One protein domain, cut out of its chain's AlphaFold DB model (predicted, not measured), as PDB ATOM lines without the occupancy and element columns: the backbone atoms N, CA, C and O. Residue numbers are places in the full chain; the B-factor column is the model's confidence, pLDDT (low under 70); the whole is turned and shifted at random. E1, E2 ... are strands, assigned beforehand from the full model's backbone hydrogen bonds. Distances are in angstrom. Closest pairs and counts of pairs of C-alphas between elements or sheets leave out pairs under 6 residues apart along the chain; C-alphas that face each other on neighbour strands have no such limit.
ATOM      1  N   LEU A   9      -0.081  64.008 155.322       98.38
ATOM      2  CA  LEU A   9      -0.620  63.427 156.551       98.38
ATOM      3  C   LEU A   9       0.102  62.097 156.813       98.38
ATOM      4  O   LEU A   9       0.359  61.332 155.889       98.38
ATOM      5  N   CYS A  10       0.477  61.838 158.063       98.31
ATOM      6  CA  CYS A  10       1.284  60.673 158.461       98.31
ATOM      7  C   CYS A  10       0.433  59.477 158.925       98.31
ATOM      8  O   CYS A  10       0.851  58.698 159.781       98.31
ATOM      9  N   PHE A  11      -0.773  59.355 158.381       97.88
ATOM     10  CA  PHE A  11      -1.734  58.286 158.634       97.88
ATOM     11  C   PHE A  11      -2.504  57.994 157.341       97.88
ATOM     12  O   PHE A  11      -2.462  58.803 156.414       97.88
ATOM     13  N   ASP A  12      -3.189  56.852 157.287       96.69
ATOM     14  CA  ASP A  12      -3.879  56.393 156.078       96.69
ATOM     15  C   ASP A  12      -4.999  57.353 155.634       96.69
ATOM     16  O   ASP A  12      -5.703  57.947 156.458       96.69
ATOM     17  N   ASP A  13      -5.193  57.480 154.318       93.69
ATOM     18  CA  ASP A  13      -6.193  58.377 153.718       93.69
ATOM     19  C   ASP A  13      -7.643  57.998 154.079       93.69
ATOM     20  O   ASP A  13      -8.547  58.832 153.995       93.69
ATOM     21  N   ASP A  14      -7.880  56.749 154.490       95.38
ATOM     22  CA  ASP A  14      -9.182  56.229 154.915       95.38
ATOM     23  C   ASP A  14      -9.377  56.248 156.440       95.38
ATOM     24  O   ASP A  14     -10.340  55.659 156.949       95.38
ATOM     25  N   VAL A  15      -8.512  56.960 157.180       97.12
ATOM     26  CA  VAL A  15      -8.627  57.068 158.636       97.12
ATOM     27  C   VAL A  15     -10.027  57.573 159.037       97.12
ATOM     28  O   VAL A  15     -10.481  58.631 158.582       97.12
ATOM     29  N   PRO A  16     -10.751  56.857 159.918       98.19
ATOM     30  CA  PRO A  16     -12.067  57.299 160.356       98.19
ATOM     31  C   PRO A  16     -12.015  58.638 161.102       98.19
ATOM     32  O   PRO A  16     -11.094  58.902 161.884       98.19
ATOM     33  N   ASN A  17     -13.060  59.457 160.948       98.19
ATOM     34  CA  ASN A  17     -13.267  60.612 161.822       98.19
ATOM     35  C   ASN A  17     -13.284  60.179 163.296       98.19
ATOM     36  O   ASN A  17     -13.826  59.133 163.648       98.19
ATOM     37  N   PHE A  18     -12.725  61.033 164.145       98.12
ATOM     38  CA  PHE A  18     -12.489  60.818 165.569       98.12
ATOM     39  C   PHE A  18     -11.485  59.707 165.905       98.12
ATOM     40  O   PHE A  18     -11.419  59.286 167.058       98.12
ATOM     41  N   SER A  19     -10.658  59.260 164.956       98.44
ATOM     42  CA  SER A  19      -9.532  58.375 165.280       98.44
ATOM     43  C   SER A  19      -8.547  59.072 166.217       98.44
ATOM     44  O   SER A  19      -8.198  60.234 166.001       98.44
ATOM     45  N   ARG A  20      -8.137  58.360 167.271       98.38
ATOM     46  CA  ARG A  20      -7.296  58.866 168.363       98.38
ATOM     47  C   ARG A  20      -5.812  58.652 168.066       98.38
ATOM     48  O   ARG A  20      -5.420  57.561 167.663       98.38
ATOM     49  N   PHE A  21      -4.998  59.657 168.369       98.62
ATOM     50  CA  PHE A  21      -3.539  59.610 168.279       98.62
ATOM     51  C   PHE A  21      -2.890  59.983 169.618       98.62
ATOM     52  O   PHE A  21      -3.289  60.959 170.263       98.62
ATOM     53  N   GLU A  22      -1.887  59.207 170.037       98.56
ATOM     54  CA  GLU A  22      -1.176  59.395 171.309       98.56
ATOM     55  C   GLU A  22      -0.062  60.452 171.221       98.56
ATOM     56  O   GLU A  22       0.487  60.667 170.135       98.56
ATOM     57  N   PRO A  23       0.339  61.046 172.364       98.75
ATOM     58  CA  PRO A  23       1.600  61.770 172.512       98.75
ATOM     59  C   PRO A  23       2.785  61.136 171.778       98.75
ATOM     60  O   PRO A  23       3.034  59.938 171.896       98.75
ATOM     61  N   GLY A  24       3.533  61.953 171.037       98.62
ATOM     62  CA  GLY A  24       4.678  61.532 170.228       98.62
ATOM     63  C   GLY A  24       4.330  61.072 168.810       98.62
ATOM     64  O   GLY A  24       5.241  60.880 168.005       98.62
ATOM     65  N   THR A  25       3.047  60.931 168.462       98.62
ATOM     66  CA  THR A  25       2.646  60.579 167.091       98.62
ATOM     67  C   THR A  25       2.834  61.775 166.157       98.62
ATOM     68  O   THR A  25       2.291  62.847 166.415       98.62
ATOM     69  N   CYS A  26       3.572  61.606 165.058       98.62
ATOM     70  CA  CYS A  26       3.630  62.604 163.986       98.62
ATOM     71  C   CYS A  26       2.360  62.495 163.131       98.62
ATOM     72  O   CYS A  26       2.050  61.411 162.644       98.62
ATOM     73  N   LEU A  27       1.613  63.591 162.981       98.62
ATOM     74  CA  LEU A  27       0.351  63.625 162.227       98.62
ATOM     75  C   LEU A  27       0.493  64.270 160.856       98.62
ATOM     76  O   LEU A  27      -0.264  63.937 159.948       98.62
ATOM     77  N   ALA A  28       1.424  65.205 160.711       98.50
ATOM     78  CA  ALA A  28       1.656  65.887 159.453       98.50
ATOM     79  C   ALA A  28       3.116  66.302 159.328       98.50
ATOM     80  O   ALA A  28       3.756  66.623 160.329       98.50
ATOM     81  N   LYS A  29       3.599  66.349 158.091       98.62
ATOM     82  CA  LYS A  29       4.877  66.962 157.727       98.62
ATOM     83  C   LYS A  29       4.615  68.026 156.685       98.62
ATOM     84  O   LYS A  29       3.790  67.821 155.798       98.62
ATOM     85  N   ASP A  30       5.308  69.143 156.802       98.44
ATOM     86  CA  ASP A  30       5.215  70.261 155.874       98.44
ATOM     87  C   ASP A  30       6.582  70.944 155.804       98.44
ATOM     88  O   ASP A  30       7.152  71.276 156.847       98.44
ATOM     89  N   GLY A  31       7.117  71.168 154.603       97.81
ATOM     90  CA  GLY A  31       8.441  71.765 154.430       97.81
ATOM     91  C   GLY A  31       8.566  73.206 154.944       97.81
ATOM     92  O   GLY A  31       9.682  73.681 155.154       97.81
ATOM     93  N   VAL A  32       7.445  73.904 155.170       98.06
ATOM     94  CA  VAL A  32       7.407  75.282 155.689       98.06
ATOM     95  C   VAL A  32       6.926  75.323 157.140       98.06
ATOM     96  O   VAL A  32       7.552  75.983 157.969       98.06
ATOM     97  N   ALA A  33       5.826  74.641 157.469       96.88
ATOM     98  CA  ALA A  33       5.273  74.648 158.827       96.88
ATOM     99  C   ALA A  33       6.007  73.698 159.796       96.88
ATOM    100  O   ALA A  33       5.871  73.853 161.011       96.88
ATOM    101  N   GLY A  34       6.785  72.750 159.268       98.12
ATOM    102  CA  GLY A  34       7.444  71.696 160.028       98.12
ATOM    103  C   GLY A  34       6.518  70.533 160.383       98.12
ATOM    104  O   GLY A  34       5.349  70.475 159.989       98.12
ATOM    105  N   ASP A  35       7.065  69.589 161.146       98.38
ATOM    106  CA  ASP A  35       6.342  68.408 161.605       98.38
ATOM    107  C   ASP A  35       5.346  68.773 162.714       98.38
ATOM    108  O   ASP A  35       5.684  69.444 163.693       98.38
ATOM    109  N   PHE A  36       4.119  68.269 162.600       98.38
ATOM    110  CA  PHE A  36       3.137  68.326 163.674       98.38
ATOM    111  C   PHE A  36       3.167  67.023 164.469       98.38
ATOM    112  O   PHE A  36       2.754  65.972 163.972       98.38
ATOM    113  N   ILE A  37       3.602  67.102 165.725       98.62
ATOM    114  CA  ILE A  37       3.678  65.965 166.644       98.62
ATOM    115  C   ILE A  37       2.657  66.171 167.762       98.62
ATOM    116  O   ILE A  37       2.587  67.249 168.354       98.62
ATOM    117  N   VAL A  38       1.860  65.143 168.065       98.56
ATOM    118  CA  VAL A  38       0.951  65.165 169.219       98.56
ATOM    119  C   VAL A  38       1.775  65.375 170.486       98.56
ATOM    120  O   VAL A  38       2.685  64.602 170.776       98.56
ATOM    121  N   GLU A  39       1.453  66.414 171.249       97.44
ATOM    122  CA  GLU A  39       2.173  66.733 172.479       97.44
ATOM    123  C   GLU A  39       1.622  65.943 173.674       97.44
ATOM    124  O   GLU A  39       1.715  64.728 173.709       97.44
ATOM    125  N   LYS A  40       1.074  66.608 174.698       97.06
ATOM    126  CA  LYS A  40       0.726  65.967 175.977       97.06
ATOM    127  C   LYS A  40      -0.647  65.304 175.970       97.06
ATOM    128  O   LYS A  40      -0.839  64.292 176.638       97.06
ATOM    129  N   THR A  41      -1.604  65.890 175.257       97.56
ATOM    130  CA  THR A  41      -2.992  65.424 175.248       97.56
ATOM    131  C   THR A  41      -3.258  64.644 173.966       97.56
ATOM    132  O   THR A  41      -2.997  65.183 172.891       97.56
ATOM    133  N   PRO A  42      -3.802  63.418 174.053       98.38
ATOM    134  CA  PRO A  42      -4.245  62.665 172.887       98.38
ATOM    135  C   PRO A  42      -5.246  63.469 172.058       98.38
ATOM    136  O   PRO A  42      -6.181  64.062 172.606       98.38
ATOM    137  N   LEU A  43      -5.062  63.462 170.744       98.69
ATOM    138  CA  LEU A  43      -5.890  64.215 169.803       98.69
ATOM    139  C   LEU A  43      -6.732  63.266 168.960       98.69
ATOM    140  O   LEU A  43      -6.337  62.128 168.719       98.69
ATOM    141  N   HIS A  44      -7.879  63.754 168.497       98.62
ATOM    142  CA  HIS A  44      -8.733  63.041 167.557       98.62
ATOM    143  C   HIS A  44      -8.847  63.853 166.270       98.62
ATOM    144  O   HIS A  44      -9.020  65.073 166.326       98.62
ATOM    145  N   VAL A  45      -8.734  63.193 165.122       98.50
ATOM    146  CA  VAL A  45      -8.803  63.860 163.814       98.50
ATOM    147  C   VAL A  45     -10.247  64.020 163.342       98.50
ATOM    148  O   VAL A  45     -11.071  63.134 163.550       98.50
ATOM    149  N   VAL A  46     -10.566  65.136 162.690       98.25
ATOM    150  CA  VAL A  46     -11.864  65.376 162.046       98.25
ATOM    151  C   VAL A  46     -11.647  66.020 160.675       98.25
ATOM    152  O   VAL A  46     -10.849  66.949 160.546       98.25
ATOM    153  N   PHE A  47     -12.376  65.534 159.668       97.50
ATOM    154  CA  PHE A  47     -12.272  65.908 158.252       97.50
ATOM    155  C   PHE A  47     -10.833  65.863 157.705       97.50
ATOM    156  O   PHE A  47     -10.360  66.879 157.190       97.50
ATOM    157  N   PRO A  48     -10.117  64.727 157.825       97.75
ATOM    158  CA  PRO A  48      -8.800  64.593 157.216       97.75
ATOM    159  C   PRO A  48      -8.905  64.672 155.687       97.75
ATOM    160  O   PRO A  48      -9.733  64.007 155.069       97.75
ATOM    161  N   ASN A  49      -8.066  65.507 155.083       97.38
ATOM    162  CA  ASN A  49      -7.885  65.620 153.644       97.38
ATOM    163  C   ASN A  49      -6.473  66.151 153.348       97.38
ATOM    164  O   ASN A  49      -6.189  67.335 153.549       97.38
ATOM    165  N   ALA A  50      -5.592  65.284 152.849       95.88
ATOM    166  CA  ALA A  50      -4.230  65.667 152.483       95.88
ATOM    167  C   ALA A  50      -4.165  66.571 151.233       95.88
ATOM    168  O   ALA A  50      -3.209  67.323 151.058       95.88
ATOM    169  N   HIS A  51      -5.200  66.540 150.390       95.88
ATOM    170  CA  HIS A  51      -5.242  67.176 149.070       95.88
ATOM    171  C   HIS A  51      -5.968  68.528 149.061       95.88
ATOM    172  O   HIS A  51      -6.546  68.928 148.052       95.88
ATOM    173  N   VAL A  52      -5.976  69.238 150.188       97.00
ATOM    174  CA  VAL A  52      -6.490  70.612 150.238       97.00
ATOM    175  C   VAL A  52      -5.535  71.580 149.542       97.00
ATOM    176  O   VAL A  52      -4.339  71.313 149.451       97.00
ATOM    177  N   ASP A  53      -6.033  72.730 149.091       98.12
ATOM    178  CA  ASP A  53      -5.186  73.781 148.520       98.12
ATOM    179  C   ASP A  53      -4.124  74.278 149.518       98.12
ATOM    180  O   ASP A  53      -4.290  74.201 150.743       98.12
ATOM    181  N   ILE A  54      -3.024  74.834 149.008       97.94
ATOM    182  CA  ILE A  54      -2.044  75.526 149.855       97.94
ATOM    183  C   ILE A  54      -2.736  76.677 150.598       97.94
ATOM    184  O   ILE A  54      -3.504  77.448 150.028       97.94
ATOM    185  N   GLY A  55      -2.466  76.782 151.897       97.44
ATOM    186  CA  GLY A  55      -3.105  77.729 152.807       97.44
ATOM    187  C   GLY A  55      -4.362  77.184 153.488       97.44
ATOM    188  O   GLY A  55      -4.805  77.753 154.488       97.44
ATOM    189  N   ALA A  56      -4.926  76.069 153.019       98.06
ATOM    190  CA  ALA A  56      -6.122  75.484 153.609       98.06
ATOM    191  C   ALA A  56      -5.818  74.561 154.807       98.06
ATOM    192  O   ALA A  56      -4.682  74.164 155.104       98.06
ATOM    193  N   ARG A  57      -6.877  74.219 155.549       97.75
ATOM    194  CA  ARG A  57      -6.821  73.279 156.678       97.75
ATOM    195  C   ARG A  57      -7.027  71.857 156.169       97.75
ATOM    196  O   ARG A  57      -8.098  71.558 155.661       97.75
ATOM    197  N   ALA A  58      -6.025  71.003 156.366       97.81
ATOM    198  CA  ALA A  58      -6.071  69.588 155.996       97.81
ATOM    199  C   ALA A  58      -6.832  68.711 157.005       97.81
ATOM    200  O   ALA A  58      -7.235  67.609 156.673       97.81
ATOM    201  N   ALA A  59      -6.995  69.171 158.246       97.94
ATOM    202  CA  ALA A  59      -7.763  68.487 159.280       97.94
ATOM    203  C   ALA A  59      -8.104  69.454 160.422       97.94
ATOM    204  O   ALA A  59      -7.495  70.525 160.561       97.94
ATOM    205  N   LEU A  60      -9.041  69.045 161.272       98.25
ATOM    206  CA  LEU A  60      -9.238  69.579 162.614       98.25
ATOM    207  C   LEU A  60      -8.765  68.548 163.641       98.25
ATOM    208  O   LEU A  60      -8.941  67.346 163.454       98.25
TER     209      LEU A  60
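Overview. This is residues 9 to 60 of the 69 residues of an uncharacterized protein of Halomonas axialensis (UniProt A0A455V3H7). This model has little regular structure: it is a small, rounded body of loops with two short strands, E1 and E2, on different sides of it. Each strand pairs briefly with an unnamed stretch, and after E2 the last loop, residues 47 to 60, folds back toward that strand. The printed part has 52 residues, only 8 of them in named elements; the class is all strand, in the order E1, E2, with no named helix. It is compact, with a radius of gyration of the C-alphas of 10.7 A and spans of 27 by 23 by 15 A.

Arrangement. Start at residues 20 to 21, which pair antiparallel with residues 43 to 44 of E2, residues 43 to 46. Next, residues 26 to 28 of E1, residues 26 to 29, pair antiparallel with residues 36 to 37. E1 and E2 are apart, and each pairs with no named strand.

Along the chain. Find C-alpha 26 at (3.630, 62.604, 163.986); E1 runs 7.7 A to C-alpha 29. E2 runs 9.9 A from C-alpha 43 to C-alpha 46 at (-11.864, 65.376, 162.046).

Size, cuts and confidence. The C-alphas of Lys 40 and Asp 53 are the two farthest apart, at 29.2 A. The link from E1 to E2, 13 residues, is long. The printed part has no cut, and no printed residue is under 70 in pLDDT.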